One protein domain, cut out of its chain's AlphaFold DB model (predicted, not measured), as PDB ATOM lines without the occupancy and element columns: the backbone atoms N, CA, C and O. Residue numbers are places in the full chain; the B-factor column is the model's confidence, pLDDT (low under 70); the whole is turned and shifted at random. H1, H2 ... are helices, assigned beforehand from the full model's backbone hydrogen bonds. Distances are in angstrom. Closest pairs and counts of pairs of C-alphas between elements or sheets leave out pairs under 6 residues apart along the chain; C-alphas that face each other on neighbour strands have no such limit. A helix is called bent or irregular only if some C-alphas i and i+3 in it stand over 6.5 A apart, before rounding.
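AT A GLANCE: This is residues 2 to 79 and 112 to 149 of the 149 residues of the protein "ABC transporter permease" of Neisseria gonorrhoeae (UniProt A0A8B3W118). The long helix H4 makes the core of an elongated body, with H1 side by side with it on one side and H5 on another. H2 crosses H4 at a slant, H3 packs on the first part of H4 and the last part of H5, and H6 makes the far end of the long axis, packed on the last turns of H5. You are reading 116 printed residues with six named helices, H1 to H6 in order along the chain, and no named strand; the class is all helix. The whole is compact, with a radius of gyration of the C-alphas of 15.5 A, and spans 53 by 27 by 20 A.

IN THESE COORDINATES: Find C-alpha 2 at (13.067, -14.847, 115.017); from there H1, residues 2 to 19, runs 26.0 A. H2 follows in residues 21 to 36, 22.1 A long, with a kink of 35 degrees near residue 28; it is irregular, only just, C-alphas 26 and 29 being 6.7 A apart. H3 is residues 39 to 50, 16.6 A. Look next at C-alpha 54, at (19.714, -9.700, 120.269), where H4, residues 54 to 78, begins its 35.7 A. After the cut, H5 runs 31.3 A through residues 112 to 133. H6, residues 138 to 147, is 14.6 A long and ends at C-alpha 147, (15.187, -6.275, 141.821).

HOW THE PARTS SIT: Begin at the hub, H4 and H5, which touch four helices each. They touch each other at a shallow tilt of 22 degrees, opposite ways, with the C-alphas of Val 57 and Ala 129 closest at 5.5 A. H1 touches H4 at a shallow tilt of 30 degrees, the same way; Gly 14 and Phe 70 have the closest C-alphas, 4.1 A apart. H2 touches residues 63 to 74 of H4, closest at the C-alphas of Ile 31 and Pro 67, 5.6 A, at a steep tilt of 45 degrees. H1 and H2 touch only at the corner, where the C-alphas of Ala 17 and Met 24 are closest at 5.3 A. H3 touches H4, with the C-alphas of Ala 46 and Ser 56 closest at 4.7 A, and H5, with those of Val 43 and Ala 129 closest at 5.8 A. H6 touches H5, the C-alphas of Leu 131 and Gly 139 being closest at 4.1 A, and is apart from H4. The packing is mostly crossed, with few touching pairs at a shallow tilt. Every O i to N i+4 pair is within hydrogen-bond range in H1, H3, H5 and H6; in H2 it is 10 of 12, in H4 19 of 21.

THE WHOLE: The two C-alphas farthest apart are those of Thr 22 and Leu 149, 54.3 A. Residues 80 to 111 are not printed, and C-alphas 79 and 112 are 15.6 A apart across that cut. Of the links that are printed whole, each is tight. The mean pLDDT of the printed part is 86.7; look for values under 70 at residues 133, 135 and 149.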
ATOM      1  N   GLY A   2      12.483 -13.543 114.643       82.75
ATOM      2  CA  GLY A   2      13.067 -14.847 115.017       82.75
ATOM      3  C   GLY A   2      12.103 -16.039 114.974       82.75
ATOM      4  O   GLY A   2      12.428 -17.061 114.382       82.75
ATOM      5  N   ILE A   3      10.885 -15.878 115.508       87.12
ATOM      6  CA  ILE A   3       9.853 -16.934 115.486       87.12
ATOM      7  C   ILE A   3       9.484 -17.309 114.046       87.12
ATOM      8  O   ILE A   3       9.433 -18.486 113.715       87.12
ATOM      9  N   SER A   4       9.268 -16.318 113.177       88.62
ATOM     10  CA  SER A   4       8.901 -16.533 111.773       88.62
ATOM     11  C   SER A   4       9.979 -17.315 111.019       88.62
ATOM     12  O   SER A   4       9.659 -18.248 110.290       88.62
ATOM     13  N   VAL A   5      11.254 -16.973 111.233       89.62
ATOM     14  CA  VAL A   5      12.394 -17.668 110.614       89.62
ATOM     15  C   VAL A   5      12.483 -19.111 111.107       89.62
ATOM     16  O   VAL A   5      12.554 -20.028 110.292       89.62
ATOM     17  N   ALA A   6      12.423 -19.323 112.424       90.50
ATOM     18  CA  ALA A   6      12.476 -20.657 113.018       90.50
ATOM     19  C   ALA A   6      11.302 -21.537 112.563       90.50
ATOM     20  O   ALA A   6      11.473 -22.722 112.280       90.50
ATOM     21  N   LEU A   7      10.114 -20.942 112.448       91.38
ATOM     22  CA  LEU A   7       8.916 -21.618 111.985       91.38
ATOM     23  C   LEU A   7       9.049 -22.076 110.534       91.38
ATOM     24  O   LEU A   7       8.852 -23.256 110.261       91.38
ATOM     25  N   ILE A   8       9.412 -21.169 109.623       91.38
ATOM     26  CA  ILE A   8       9.557 -21.492 108.197       91.38
ATOM     27  C   ILE A   8      10.662 -22.535 107.999       91.38
ATOM     28  O   ILE A   8      10.451 -23.515 107.288       91.38
ATOM     29  N   ALA A   9      11.810 -22.360 108.660       92.12
ATOM     30  CA  ALA A   9      12.936 -23.279 108.548       92.12
ATOM     31  C   ALA A   9      12.599 -24.677 109.090       92.12
ATOM     32  O   ALA A   9      12.840 -25.672 108.408       92.12
ATOM     33  N   GLY A  10      12.005 -24.760 110.284       91.19
ATOM     34  CA  GLY A  10      11.638 -26.035 110.898       91.19
ATOM     35  C   GLY A  10      10.532 -26.758 110.132       91.19
ATOM     36  O   GLY A  10      10.669 -27.948 109.861       91.19
ATOM     37  N   LEU A  11       9.493 -26.042 109.682       91.56
ATOM     38  CA  LEU A  11       8.449 -26.613 108.825       91.56
ATOM     39  C   LEU A  11       9.033 -27.163 107.522       91.56
ATOM     40  O   LEU A  11       8.795 -28.320 107.192       91.56
ATOM     41  N   ALA A  12       9.819 -26.366 106.795       90.56
ATOM     42  CA  ALA A  12      10.407 -26.794 105.529       90.56
ATOM     43  C   ALA A  12      11.307 -28.026 105.712       90.56
ATOM     44  O   ALA A  12      11.154 -29.017 104.997       90.56
ATOM     45  N   ALA A  13      12.194 -27.999 106.711       90.31
ATOM     46  CA  ALA A  13      13.068 -29.125 107.019       90.31
ATOM     47  C   ALA A  13      12.275 -30.377 107.434       90.31
ATOM     48  O   ALA A  13      12.608 -31.478 106.997       90.31
ATOM     49  N   GLY A  14      11.210 -30.223 108.225       88.69
ATOM     50  CA  GLY A  14      10.371 -31.330 108.688       88.69
ATOM     51  C   GLY A  14       9.531 -31.954 107.580       88.69
ATOM     52  O   GLY A  14       9.399 -33.176 107.534       88.69
ATOM     53  N   LEU A  15       9.027 -31.152 106.638       88.56
ATOM     54  CA  LEU A  15       8.319 -31.657 105.457       88.56
ATOM     55  C   LEU A  15       9.250 -32.476 104.552       88.56
ATOM     56  O   LEU A  15       8.895 -33.571 104.101       88.56
ATOM     57  N   VAL A  16      10.465 -31.971 104.318       87.75
ATOM     58  CA  VAL A  16      11.475 -32.676 103.521       87.75
ATOM     59  C   VAL A  16      11.897 -33.963 104.227       87.75
ATOM     60  O   VAL A  16      11.824 -35.034 103.631       87.75
ATOM     61  N   ALA A  17      12.269 -33.896 105.506       88.06
ATOM     62  CA  ALA A  17      12.687 -35.068 106.270       88.06
ATOM     63  C   ALA A  17      11.568 -36.110 106.416       88.06
ATOM     64  O   ALA A  17      11.833 -37.302 106.287       88.06
ATOM     65  N   GLY A  18      10.318 -35.679 106.609       84.00
ATOM     66  CA  GLY A  18       9.150 -36.560 106.685       84.00
ATOM     67  C   GLY A  18       8.866 -37.324 105.388       84.00
ATOM     68  O   GLY A  18       8.284 -38.404 105.432       84.00
ATOM     69  N   SER A  19       9.337 -36.816 104.245       81.94
ATOM     70  CA  SER A  19       9.240 -37.509 102.954       81.94
ATOM     71  C   SER A  19      10.240 -38.669 102.822       81.94
ATOM     72  O   SER A  19      10.023 -39.589 102.033       81.94
ATOM     73  N   PHE A  20      11.331 -38.664 103.599       86.19
ATOM     74  CA  PHE A  20      12.394 -39.670 103.536       86.19
ATOM     75  C   PHE A  20      12.510 -40.442 104.854       86.19
ATOM     76  O   PHE A  20      13.053 -39.945 105.840       86.19
ATOM     77  N   LYS A  21      12.100 -41.718 104.857       84.25
ATOM     78  CA  LYS A  21      12.166 -42.583 106.055       84.25
ATOM     79  C   LYS A  21      13.562 -42.636 106.689       84.25
ATOM     80  O   LYS A  21      13.673 -42.598 107.909       84.25
ATOM     81  N   THR A  22      14.614 -42.682 105.870       87.12
ATOM     82  CA  THR A  22      16.008 -42.712 106.339       87.12
ATOM     83  C   THR A  22      16.418 -41.397 107.000       87.12
ATOM     84  O   THR A  22      16.981 -41.418 108.091       87.12
ATOM     85  N   ALA A  23      16.097 -40.252 106.388       86.81
ATOM     86  CA  ALA A  23      16.414 -38.945 106.964       86.81
ATOM     87  C   ALA A  23      15.674 -38.734 108.290       86.81
ATOM     88  O   ALA A  23      16.273 -38.293 109.267       86.81
ATOM     89  N   MET A  24      14.397 -39.124 108.351       88.50
ATOM     90  CA  MET A  24      13.614 -39.062 109.583       88.50
ATOM     91  C   MET A  24      14.191 -39.967 110.676       88.50
ATOM     92  O   MET A  24      14.287 -39.539 111.822       88.50
ATOM     93  N   ALA A  25      14.617 -41.191 110.347       88.06
ATOM     94  CA  ALA A  25      15.234 -42.100 111.316       88.06
ATOM     95  C   ALA A  25      16.531 -41.526 111.916       88.06
ATOM     96  O   ALA A  25      16.757 -41.667 113.116       88.06
ATOM     97  N   LEU A  26      17.341 -40.839 111.104       90.69
ATOM     98  CA  LEU A  26      18.587 -40.199 111.540       90.69
ATOM     99  C   LEU A  26      18.348 -38.911 112.342       90.69
ATOM    100  O   LEU A  26      19.034 -38.665 113.330       90.69
ATOM    101  N   LEU A  27      17.371 -38.091 111.943       90.94
ATOM    102  CA  LEU A  27      17.078 -36.811 112.597       90.94
ATOM    103  C   LEU A  27      16.254 -36.964 113.877       90.94
ATOM    104  O   LEU A  27      16.368 -36.134 114.776       90.94
ATOM    105  N   LYS A  28      15.451 -38.027 113.995       90.00
ATOM    106  CA  LYS A  28      14.616 -38.293 115.173       90.00
ATOM    107  C   LYS A  28      15.389 -38.207 116.499       90.00
ATOM    108  O   LYS A  28      14.945 -37.429 117.340       90.00
ATOM    109  N   PRO A  29      16.521 -38.908 116.717       92.06
ATOM    110  CA  PRO A  29      17.259 -38.808 117.978       92.06
ATOM    111  C   PRO A  29      17.756 -37.385 118.262       92.06
ATOM    112  O   PRO A  29      17.626 -36.912 119.387       92.06
ATOM    113  N   VAL A  30      18.254 -36.677 117.245       91.81
ATOM    114  CA  VAL A  30      18.747 -35.297 117.382       91.81
ATOM    115  C   VAL A  30      17.623 -34.367 117.844       91.81
ATOM    116  O   VAL A  30      17.770 -33.645 118.828       91.81
ATOM    117  N   ILE A  31      16.470 -34.434 117.177       92.00
ATOM    118  CA  ILE A  31      15.289 -33.625 117.501       92.00
ATOM    119  C   ILE A  31      14.736 -33.981 118.882       92.00
ATOM    120  O   ILE A  31      14.361 -33.089 119.638       92.00
ATOM    121  N   THR A  32      14.719 -35.263 119.250       91.94
ATOM    122  CA  THR A  32      14.291 -35.691 120.586       91.94
ATOM    123  C   THR A  32      15.195 -35.119 121.677       91.94
ATOM    124  O   THR A  32      14.673 -34.637 122.676       91.94
ATOM    125  N   ILE A  33      16.517 -35.102 121.484       92.88
ATOM    126  CA  ILE A  33      17.453 -34.500 122.448       92.88
ATOM    127  C   ILE A  33      17.208 -32.993 122.575       92.88
ATOM    128  O   ILE A  33      17.105 -32.479 123.688       92.88
ATOM    129  N   LEU A  34      17.053 -32.296 121.444       91.44
ATOM    130  CA  LEU A  34      16.751 -30.861 121.412       91.44
ATOM    131  C   LEU A  34      15.476 -30.519 122.198       91.44
ATOM    132  O   LEU A  34      15.470 -29.553 122.956       91.44
ATOM    133  N   LEU A  35      14.424 -31.329 122.042       90.25
ATOM    134  CA  LEU A  35      13.140 -31.150 122.728       90.25
ATOM    135  C   LEU A  35      13.160 -31.595 124.197       90.25
ATOM    136  O   LEU A  35      12.400 -31.060 125.000       90.25
ATOM    137  N   ALA A  36      13.993 -32.576 124.551       91.44
ATOM    138  CA  ALA A  36      14.113 -33.079 125.919       91.44
ATOM    139  C   ALA A  36      14.905 -32.128 126.830       91.44
ATOM    140  O   ALA A  36      14.686 -32.105 128.041       91.44
ATOM    141  N   MET A  37      15.829 -31.351 126.261       91.25
ATOM    142  CA  MET A  37      16.618 -30.379 127.011       91.25
ATOM    143  C   MET A  37      15.734 -29.234 127.538       91.25
ATOM    144  O   MET A  37      15.024 -28.592 126.758       91.25
ATOM    145  N   PRO A  38      15.805 -28.912 128.842       89.06
ATOM    146  CA  PRO A  38      15.141 -27.741 129.397       89.06
ATOM    147  C   PRO A  38      15.515 -26.448 128.650       89.06
ATOM    148  O   PRO A  38      16.702 -26.211 128.405       89.06
ATOM    149  N   PRO A  39      14.552 -25.546 128.366       84.94
ATOM    150  CA  PRO A  39      14.819 -24.322 127.610       84.94
ATOM    151  C   PRO A  39      15.911 -23.423 128.193       84.94
ATOM    152  O   PRO A  39      16.609 -22.738 127.452       84.94
ATOM    153  N   ILE A  40      16.084 -23.438 129.518       86.25
ATOM    154  CA  ILE A  40      17.078 -22.603 130.195       86.25
ATOM    155  C   ILE A  40      18.520 -22.963 129.820       86.25
ATOM    156  O   ILE A  40      19.362 -22.073 129.761       86.25
ATOM    157  N   ILE A  41      18.796 -24.231 129.492       91.69
ATOM    158  CA  ILE A  41      20.130 -24.677 129.062       91.69
ATOM    159  C   ILE A  41      20.521 -23.956 127.770       91.69
ATOM    160  O   ILE A  41      21.625 -23.427 127.655       91.69
ATOM    161  N   TRP A  42      19.581 -23.867 126.829       90.94
ATOM    162  CA  TRP A  42      19.789 -23.179 125.560       90.94
ATOM    163  C   TRP A  42      19.995 -21.680 125.741       90.94
ATOM    164  O   TRP A  42      20.870 -21.122 125.086       90.94
ATOM    165  N   VAL A  43      19.254 -21.046 126.658       87.56
ATOM    166  CA  VAL A  43      19.438 -19.621 126.977       87.56
ATOM    167  C   VAL A  43      20.847 -19.365 127.513       87.56
ATOM    168  O   VAL A  43      21.546 -18.491 127.008       87.56
ATOM    169  N   VAL A  44      21.289 -20.142 128.507       88.88
ATOM    170  CA  VAL A  44      22.621 -19.977 129.113       88.88
ATOM    171  C   VAL A  44      23.719 -20.195 128.074       88.88
ATOM    172  O   VAL A  44      24.657 -19.403 127.992       88.88
ATOM    173  N   MET A  45      23.586 -21.217 127.228       91.81
ATOM    174  CA  MET A  45      24.557 -21.478 126.168       91.81
ATOM    175  C   MET A  45      24.578 -20.362 125.112       91.81
ATOM    176  O   MET A  45      25.647 -19.977 124.641       91.81
ATOM    177  N   ALA A  46      23.417 -19.788 124.782       90.00
ATOM    178  CA  ALA A  46      23.322 -18.649 123.877       90.00
ATOM    179  C   ALA A  46      24.041 -17.415 124.436       90.00
ATOM    180  O   ALA A  46      24.754 -16.733 123.703       90.00
ATOM    181  N   LEU A  47      23.872 -17.145 125.732       87.56
ATOM    182  CA  LEU A  47      24.566 -16.057 126.419       87.56
ATOM    183  C   LEU A  47      26.074 -16.305 126.484       87.56
ATOM    184  O   LEU A  47      26.846 -15.371 126.303       87.56
ATOM    185  N   PHE A  48      26.505 -17.551 126.681       90.00
ATOM    186  CA  PHE A  48      27.926 -17.897 126.691       90.00
ATOM    187  C   PHE A  48      28.595 -17.679 125.326       90.00
ATOM    188  O   PHE A  48      29.700 -17.148 125.262       90.00
ATOM    189  N   TRP A  49      27.936 -18.060 124.227       90.94
ATOM    190  CA  TRP A  49      28.511 -17.921 122.883       90.94
ATOM    191  C   TRP A  49      28.387 -16.524 122.287       90.94
ATOM    192  O   TRP A  49      29.322 -16.052 121.643       90.94
ATOM    193  N   PHE A  50      27.234 -15.881 122.453       88.19
ATOM    194  CA  PHE A  50      26.922 -14.624 121.770       88.19
ATOM    195  C   PHE A  50      26.924 -13.409 122.699       88.19
ATOM    196  O   PHE A  50      26.803 -12.281 122.223       88.19
ATOM    197  N   GLY A  51      27.047 -13.624 124.009       84.62
ATOM    198  CA  GLY A  51      26.921 -12.574 125.007       84.62
ATOM    199  C   GLY A  51      25.489 -12.061 125.163       84.62
ATOM    200  O   GLY A  51      24.500 -12.638 124.695       84.62
ATOM    201  N   PHE A  52      25.388 -10.932 125.852       81.94
ATOM    202  CA  PHE A  52      24.135 -10.220 126.062       81.94
ATOM    203  C   PHE A  52      23.689  -9.496 124.787       81.94
ATOM    204  O   PHE A  52      24.491  -8.844 124.116       81.94
ATOM    205  N   GLY A  53      22.397  -9.571 124.464       80.62
ATOM    206  CA  GLY A  53      21.801  -8.828 123.353       80.62
ATOM    207  C   GLY A  53      20.939  -9.663 122.405       80.62
ATOM    208  O   GLY A  53      20.546 -10.788 122.688       80.62
ATOM    209  N   ASN A  54      20.624  -9.087 121.243       82.75
ATOM    210  CA  ASN A  54      19.714  -9.700 120.269       82.75
ATOM    211  C   ASN A  54      20.180 -11.053 119.686       82.75
ATOM    212  O   ASN A  54      19.317 -11.904 119.458       82.75
ATOM    213  N   PRO A  55      21.481 -11.300 119.422       86.50
ATOM    214  CA  PRO A  55      21.914 -12.567 118.828       86.50
ATOM    215  C   PRO A  55      21.655 -13.791 119.718       86.50
ATOM    216  O   PRO A  55      21.211 -14.821 119.209       86.50
ATOM    217  N   SER A  56      21.847 -13.680 121.039       87.38
ATOM    218  CA  SER A  56      21.576 -14.780 121.978       87.38
ATOM    219  C   SER A  56      20.081 -15.091 122.079       87.38
ATOM    220  O   SER A  56      19.681 -16.259 122.062       87.38
ATOM    221  N   VAL A  57      19.235 -14.057 122.076       86.62
ATOM    222  CA  VAL A  57      17.773 -14.207 122.011       86.62
ATOM    223  C   VAL A  57      17.356 -14.906 120.710       86.62
ATOM    224  O   VAL A  57      16.591 -15.870 120.743       86.62
ATOM    225  N   LEU A  58      17.887 -14.474 119.560       88.75
ATOM    226  CA  LEU A  58      17.557 -15.059 118.256       88.75
ATOM    227  C   LEU A  58      17.957 -16.538 118.166       88.75
ATOM    228  O   LEU A  58      17.148 -17.360 117.733       88.75
ATOM    229  N   PHE A  59      19.171 -16.876 118.603       90.38
ATOM    230  CA  PHE A  59      19.652 -18.255 118.648       90.38
ATOM    231  C   PHE A  59      18.743 -19.138 119.510       90.38
ATOM    232  O   PHE A  59      18.298 -20.194 119.062       90.38
ATOM    233  N   THR A  60      18.399 -18.666 120.711       90.50
ATOM    234  CA  THR A  60      17.519 -19.386 121.641       90.50
ATOM    235  C   THR A  60      16.164 -19.694 121.000       90.50
ATOM    236  O   THR A  60      15.679 -20.821 121.079       90.50
ATOM    237  N   ILE A  61      15.557 -18.718 120.316       90.44
ATOM    238  CA  ILE A  61      14.275 -18.915 119.624       90.44
ATOM    239  C   ILE A  61      14.401 -19.985 118.545       90.44
ATOM    240  O   ILE A  61      13.543 -20.859 118.453       90.44
ATOM    241  N   ILE A  62      15.453 -19.923 117.726       91.31
ATOM    242  CA  ILE A  62      15.647 -20.868 116.624       91.31
ATOM    243  C   ILE A  62      15.786 -22.287 117.166       91.31
ATOM    244  O   ILE A  62      15.087 -23.183 116.699       91.31
ATOM    245  N   VAL A  63      16.622 -22.486 118.182       92.00
ATOM    246  CA  VAL A  63      16.878 -23.817 118.738       92.00
ATOM    247  C   VAL A  63      15.660 -24.400 119.454       92.00
ATOM    248  O   VAL A  63      15.472 -25.609 119.423       92.00
ATOM    249  N   LEU A  64      14.799 -23.576 120.049       91.38
ATOM    250  CA  LEU A  64      13.592 -24.067 120.722       91.38
ATOM    251  C   LEU A  64      12.416 -24.285 119.769       91.38
ATOM    252  O   LEU A  64      11.674 -25.255 119.902       91.38
ATOM    253  N   VAL A  65      12.220 -23.376 118.814       91.62
ATOM    254  CA  VAL A  65      11.043 -23.388 117.937       91.62
ATOM    255  C   VAL A  65      11.255 -24.287 116.719       91.62
ATOM    256  O   VAL A  65      10.315 -24.968 116.316       91.62
ATOM    257  N   ALA A  66      12.460 -24.345 116.142       92.50
ATOM    258  CA  ALA A  66      12.693 -25.121 114.922       92.50
ATOM    259  C   ALA A  66      12.496 -26.641 115.102       92.50
ATOM    260  O   ALA A  66      11.839 -27.239 114.252       92.50
ATOM    261  N   PRO A  67      12.978 -27.299 116.179       92.12
ATOM    262  CA  PRO A  67      12.753 -28.734 116.378       92.12
ATOM    263  C   PRO A  67      11.279 -29.059 116.627       92.12
ATOM    264  O   PRO A  67      10.794 -30.118 116.229       92.12
ATOM    265  N   LEU A  68      10.559 -28.127 117.254       91.62
ATOM    266  CA  LEU A  68       9.137 -28.248 117.542       91.62
ATOM    267  C   LEU A  68       8.310 -28.217 116.253       91.62
ATOM    268  O   LEU A  68       7.514 -29.122 116.004       91.62
ATOM    269  N   THR A  69       8.535 -27.214 115.400       92.81
ATOM    270  CA  THR A  69       7.839 -27.100 114.110       92.81
ATOM    271  C   THR A  69       8.270 -28.187 113.130       92.81
ATOM    272  O   THR A  69       7.428 -28.705 112.394       92.81
ATOM    273  N   PHE A  70       9.539 -28.606 113.174       93.19
ATOM    274  CA  PHE A  70      10.036 -29.776 112.452       93.19
ATOM    275  C   PHE A  70       9.265 -31.038 112.833       93.19
ATOM    276  O   PHE A  70       8.779 -31.747 111.952       93.19
ATOM    277  N   ALA A  71       9.122 -31.318 114.132       91.06
ATOM    278  CA  ALA A  71       8.432 -32.511 114.605       91.06
ATOM    279  C   ALA A  71       6.960 -32.513 114.165       91.06
ATOM    280  O   ALA A  71       6.483 -33.523 113.650       91.06
ATOM    281  N   SER A  72       6.261 -31.378 114.286       91.19
ATOM    282  CA  SER A  72       4.880 -31.241 113.803       91.19
ATOM    283  C   SER A  72       4.757 -31.490 112.297       91.19
ATOM    284  O   SER A  72       3.866 -32.225 111.873       91.19
ATOM    285  N   ALA A  73       5.657 -30.926 111.486       90.88
ATOM    286  CA  ALA A  73       5.660 -31.128 110.038       90.88
ATOM    287  C   ALA A  73       5.976 -32.578 109.648       90.88
ATOM    288  O   ALA A  73       5.316 -33.144 108.776       90.88
ATOM    289  N   ALA A  74       6.949 -33.201 110.315       88.94
ATOM    290  CA  ALA A  74       7.340 -34.578 110.047       88.94
ATOM    291  C   ALA A  74       6.234 -35.578 110.426       88.94
ATOM    292  O   ALA A  74       5.971 -36.515 109.673       88.94
ATOM    293  N   VAL A  75       5.547 -35.360 111.554       87.81
ATOM    294  CA  VAL A  75       4.356 -36.141 111.935       87.81
ATOM    295  C   VAL A  75       3.225 -35.918 110.931       87.81
ATOM    296  O   VAL A  75       2.606 -36.887 110.493       87.81
ATOM    297  N   GLY A  76       3.001 -34.672 110.504       87.19
ATOM    298  CA  GLY A  76       2.028 -34.338 109.463       87.19
ATOM    299  C   GLY A  76       2.267 -35.119 108.172       87.19
ATOM    300  O   GLY A  76       1.351 -35.771 107.675       87.19
ATOM    301  N   MET A  77       3.511 -35.146 107.689       87.19
ATOM    302  CA  MET A  77       3.907 -35.937 106.518       87.19
ATOM    303  C   MET A  77       3.717 -37.440 106.726       87.19
ATOM    304  O   MET A  77       3.168 -38.112 105.858       87.19
ATOM    305  N   ALA A  78       4.128 -37.974 107.877       84.81
ATOM    306  CA  ALA A  78       3.996 -39.399 108.172       84.81
ATOM    307  C   ALA A  78       2.532 -39.852 108.338       84.81
ATOM    308  O   ALA A  78       2.239 -41.033 108.168       84.81
ATOM    309  N   SER A  79       1.622 -38.929 108.668       85.50
ATOM    310  CA  SER A  79       0.187 -39.202 108.822       85.50
ATOM    311  C   SER A  79      -0.590 -39.270 107.501       85.50
ATOM    312  O   SER A  79      -1.762 -39.649 107.508       85.50
ATOM    313  N   ILE A 112      -1.118 -24.845 110.775       88.31
ATOM    314  CA  ILE A 112      -1.894 -23.952 111.654       88.31
ATOM    315  C   ILE A 112      -1.661 -24.303 113.129       88.31
ATOM    316  O   ILE A 112      -1.377 -23.417 113.937       88.31
ATOM    317  N   SER A 113      -1.708 -25.593 113.470       86.56
ATOM    318  CA  SER A 113      -1.406 -26.065 114.825       86.56
ATOM    319  C   SER A 113       0.019 -25.687 115.247       86.56
ATOM    320  O   SER A 113       0.219 -25.095 116.309       86.56
ATOM    321  N   SER A 114       1.007 -25.941 114.384       86.50
ATOM    322  CA  SER A 114       2.412 -25.646 114.670       86.50
ATOM    323  C   SER A 114       2.680 -24.153 114.862       86.50
ATOM    324  O   SER A 114       3.487 -23.794 115.713       86.50
ATOM    325  N   VAL A 115       1.977 -23.274 114.136       89.50
ATOM    326  CA  VAL A 115       2.094 -21.817 114.282       89.50
ATOM    327  C   VAL A 115       1.656 -21.380 115.673       89.50
ATOM    328  O   VAL A 115       2.391 -20.643 116.328       89.50
ATOM    329  N   GLY A 116       0.507 -21.860 116.155       88.88
ATOM    330  CA  GLY A 116       0.019 -21.515 117.492       88.88
ATOM    331  C   GLY A 116       1.010 -21.912 118.588       88.88
ATOM    332  O   GLY A 116       1.374 -21.092 119.434       88.88
ATOM    333  N   VAL A 117       1.518 -23.145 118.525       87.00
ATOM    334  CA  VAL A 117       2.490 -23.651 119.507       87.00
ATOM    335  C   VAL A 117       3.831 -22.915 119.394       87.00
ATOM    336  O   VAL A 117       4.411 -22.534 120.410       87.00
ATOM    337  N   ALA A 118       4.314 -22.657 118.177       87.88
ATOM    338  CA  ALA A 118       5.560 -21.934 117.934       87.88
ATOM    339  C   ALA A 118       5.515 -20.492 118.445       87.88
ATOM    340  O   ALA A 118       6.500 -20.015 119.004       87.88
ATOM    341  N   VAL A 119       4.385 -19.800 118.280       89.31
ATOM    342  CA  VAL A 119       4.201 -18.446 118.814       89.31
ATOM    343  C   VAL A 119       4.177 -18.481 120.340       89.31
ATOM    344  O   VAL A 119       4.924 -17.731 120.964       89.31
ATOM    345  N   ALA A 120       3.395 -19.380 120.944       88.62
ATOM    346  CA  ALA A 120       3.318 -19.504 122.400       88.62
ATOM    347  C   ALA A 120       4.689 -19.817 123.028       88.62
ATOM    348  O   ALA A 120       5.129 -19.143 123.961       88.62
ATOM    349  N   MET A 121       5.399 -20.804 122.475       85.94
ATOM    350  CA  MET A 121       6.725 -21.197 122.950       85.94
ATOM    351  C   MET A 121       7.773 -20.116 122.660       85.94
ATOM    352  O   MET A 121       8.602 -19.811 123.514       85.94
ATOM    353  N   GLY A 122       7.721 -19.506 121.475       85.12
ATOM    354  CA  GLY A 122       8.645 -18.463 121.049       85.12
ATOM    355  C   GLY A 122       8.557 -17.213 121.918       85.12
ATOM    356  O   GLY A 122       9.589 -16.708 122.344       85.12
ATOM    357  N   VAL A 123       7.349 -16.746 122.249       86.56
ATOM    358  CA  VAL A 123       7.158 -15.603 123.159       86.56
ATOM    359  C   VAL A 123       7.708 -15.921 124.549       86.56
ATOM    360  O   VAL A 123       8.452 -15.118 125.109       86.56
ATOM    361  N   LYS A 124       7.421 -17.115 125.085       85.69
ATOM    362  CA  LYS A 124       7.968 -17.556 126.378       85.69
ATOM    363  C   LYS A 124       9.500 -17.587 126.368       85.69
ATOM    364  O   LYS A 124      10.129 -17.123 127.315       85.69
ATOM    365  N   ALA A 125      10.094 -18.106 125.297       82.62
ATOM    366  CA  ALA A 125      11.541 -18.163 125.123       82.62
ATOM    367  C   ALA A 125      12.176 -16.769 125.023       82.62
ATOM    368  O   ALA A 125      13.194 -16.531 125.667       82.62
ATOM    369  N   VAL A 126      11.564 -15.848 124.266       84.25
ATOM    370  CA  VAL A 126      12.011 -14.448 124.150       84.25
ATOM    371  C   VAL A 126      12.045 -13.794 125.522       84.25
ATOM    372  O   VAL A 126      13.082 -13.273 125.913       84.25
ATOM    373  N   ILE A 127      10.939 -13.863 126.271       85.88
ATOM    374  CA  ILE A 127      10.842 -13.231 127.593       85.88
ATOM    375  C   ILE A 127      11.904 -13.805 128.533       85.88
ATOM    376  O   ILE A 127      12.559 -13.048 129.239       85.88
ATOM    377  N   MET A 128      12.115 -15.124 128.520       81.69
ATOM    378  CA  MET A 128      13.121 -15.767 129.368       81.69
ATOM    379  C   MET A 128      14.552 -15.363 128.995       81.69
ATOM    380  O   MET A 128      15.369 -15.097 129.875       81.69
ATOM    381  N   ALA A 129      14.862 -15.304 127.698       80.00
ATOM    382  CA  ALA A 129      16.171 -14.876 127.216       80.00
ATOM    383  C   ALA A 129      16.430 -13.392 127.521       80.00
ATOM    384  O   ALA A 129      17.527 -13.037 127.950       80.00
ATOM    385  N   GLU A 130      15.416 -12.536 127.366       83.75
ATOM    386  CA  GLU A 130      15.502 -11.122 127.731       83.75
ATOM    387  C   GLU A 130      15.686 -10.923 129.237       83.75
ATOM    388  O   GLU A 130      16.491 -10.097 129.649       83.75
ATOM    389  N   LEU A 131      14.972 -11.699 130.054       82.25
ATOM    390  CA  LEU A 131      15.036 -11.631 131.513       82.25
ATOM    391  C   LEU A 131      16.412 -12.027 132.059       82.25
ATOM    392  O   LEU A 131      16.860 -11.465 133.054       82.25
ATOM    393  N   LEU A 132      17.078 -12.991 131.424       76.12
ATOM    394  CA  LEU A 132      18.386 -13.480 131.863       76.12
ATOM    395  C   LEU A 132      19.565 -12.670 131.311       76.12
ATOM    396  O   LEU A 132      20.663 -12.763 131.855       76.12
ATOM    397  N   GLY A 133      19.379 -11.920 130.221       68.62
ATOM    398  CA  GLY A 133      20.528 -11.351 129.527       68.62
ATOM    399  C   GLY A 133      20.270 -10.275 128.475       68.62
ATOM    400  O   GLY A 133      21.146 -10.009 127.652       68.62
ATOM    401  N   ALA A 134      19.109  -9.628 128.459       71.31
ATOM    402  CA  ALA A 134      18.933  -8.421 127.657       71.31
ATOM    403  C   ALA A 134      18.841  -7.186 128.552       71.31
ATOM    404  O   ALA A 134      18.188  -7.189 129.586       71.31
ATOM    405  N   SER A 135      19.450  -6.089 128.105       66.44
ATOM    406  CA  SER A 135      19.333  -4.781 128.766       66.44
ATOM    407  C   SER A 135      18.065  -4.016 128.361       66.44
ATOM    408  O   SER A 135      17.827  -2.906 128.825       66.44
ATOM    409  N   LYS A 136      17.283  -4.554 127.416       70.50
ATOM    410  CA  LYS A 136      16.052  -3.959 126.873       70.50
ATOM    411  C   LYS A 136      15.074  -5.075 126.518       70.50
ATOM    412  O   LYS A 136      15.504  -6.145 126.106       70.50
ATOM    413  N   GLY A 137      13.777  -4.800 126.634       80.69
ATOM    414  CA  GLY A 137      12.717  -5.764 126.331       80.69
ATOM    415  C   GLY A 137      11.692  -5.877 127.455       80.69
ATOM    416  O   GLY A 137      11.807  -5.205 128.483       80.69
ATOM    417  N   VAL A 138      10.672  -6.712 127.255       80.81
ATOM    418  CA  VAL A 138       9.654  -6.968 128.286       80.81
ATOM    419  C   VAL A 138      10.258  -7.822 129.398       80.81
ATOM    420  O   VAL A 138      10.041  -7.523 130.569       80.81
ATOM    421  N   GLY A 139      11.073  -8.827 129.051       80.88
ATOM    422  CA  GLY A 139      11.748  -9.674 130.040       80.88
ATOM    423  C   GLY A 139      12.731  -8.897 130.918       80.88
ATOM    424  O   GLY A 139      12.734  -9.075 132.133       80.88
ATOM    425  N   ALA A 140      13.486  -7.971 130.323       80.56
ATOM    426  CA  ALA A 140      14.416  -7.102 131.044       80.56
ATOM    427  C   ALA A 140      13.698  -6.224 132.087       80.56
ATOM    428  O   ALA A 140      14.088  -6.180 133.247       80.56
ATOM    429  N   ARG A 141      12.568  -5.607 131.708       82.56
ATOM    430  CA  ARG A 141      11.760  -4.784 132.629       82.56
ATOM    431  C   ARG A 141      11.176  -5.585 133.793       82.56
ATOM    432  O   ARG A 141      11.030  -5.050 134.886       82.56
ATOM    433  N   ILE A 142      10.830  -6.853 133.564       84.81
ATOM    434  CA  ILE A 142      10.376  -7.755 134.631       84.81
ATOM    435  C   ILE A 142      11.527  -8.049 135.603       84.81
ATOM    436  O   ILE A 142      11.304  -8.078 136.813       84.81
ATOM    437  N   ALA A 143      12.749  -8.242 135.094       82.94
ATOM    438  CA  ALA A 143      13.932  -8.444 135.928       82.94
ATOM    439  C   ALA A 143      14.218  -7.220 136.813       82.94
ATOM    440  O   ALA A 143      14.398  -7.380 138.021       82.94
ATOM    441  N   ASP A 144      14.171  -6.015 136.237       84.50
ATOM    442  CA  ASP A 144      14.366  -4.755 136.965       84.50
ATOM    443  C   ASP A 144      13.308  -4.573 138.063       84.50
ATOM    444  O   ASP A 144      13.642  -4.282 139.211       84.50
ATOM    445  N   ALA A 145      12.032  -4.813 137.743       84.56
ATOM    446  CA  ALA A 145      10.939  -4.723 138.710       84.56
ATOM    447  C   ALA A 145      11.098  -5.721 139.869       84.56
ATOM    448  O   ALA A 145      10.782  -5.396 141.012       84.56
ATOM    449  N   ARG A 146      11.618  -6.926 139.595       81.25
ATOM    450  CA  ARG A 146      11.917  -7.927 140.628       81.25
ATOM    451  C   ARG A 146      13.071  -7.499 141.538       81.25
ATOM    452  O   ARG A 146      13.075  -7.897 142.693       81.25
ATOM    453  N   ALA A 147      14.043  -6.743 141.034       80.38
ATOM    454  CA  ALA A 147      15.187  -6.275 141.821       80.38
ATOM    455  C   ALA A 147      14.852  -5.093 142.753       80.38
ATOM    456  O   ALA A 147      15.646  -4.774 143.632       80.38
ATOM    457  N   MET A 148      13.705  -4.437 142.546       78.19
ATOM    458  CA  MET A 148      13.205  -3.334 143.381       78.19
ATOM    459  C   MET A 148      12.331  -3.796 144.562       78.19
ATOM    460  O   MET A 148      11.912  -2.956 145.358       78.19
ATOM    461  N   LEU A 149      12.035  -5.097 144.653       62.78
ATOM    462  CA  LEU A 149      11.360  -5.749 145.783       62.78
ATOM    463  C   LEU A 149      12.391  -6.340 146.745       62.78
ATOM    464  O   LEU A 149      12.146  -6.253 147.968       62.78
TER     465      LEU A 149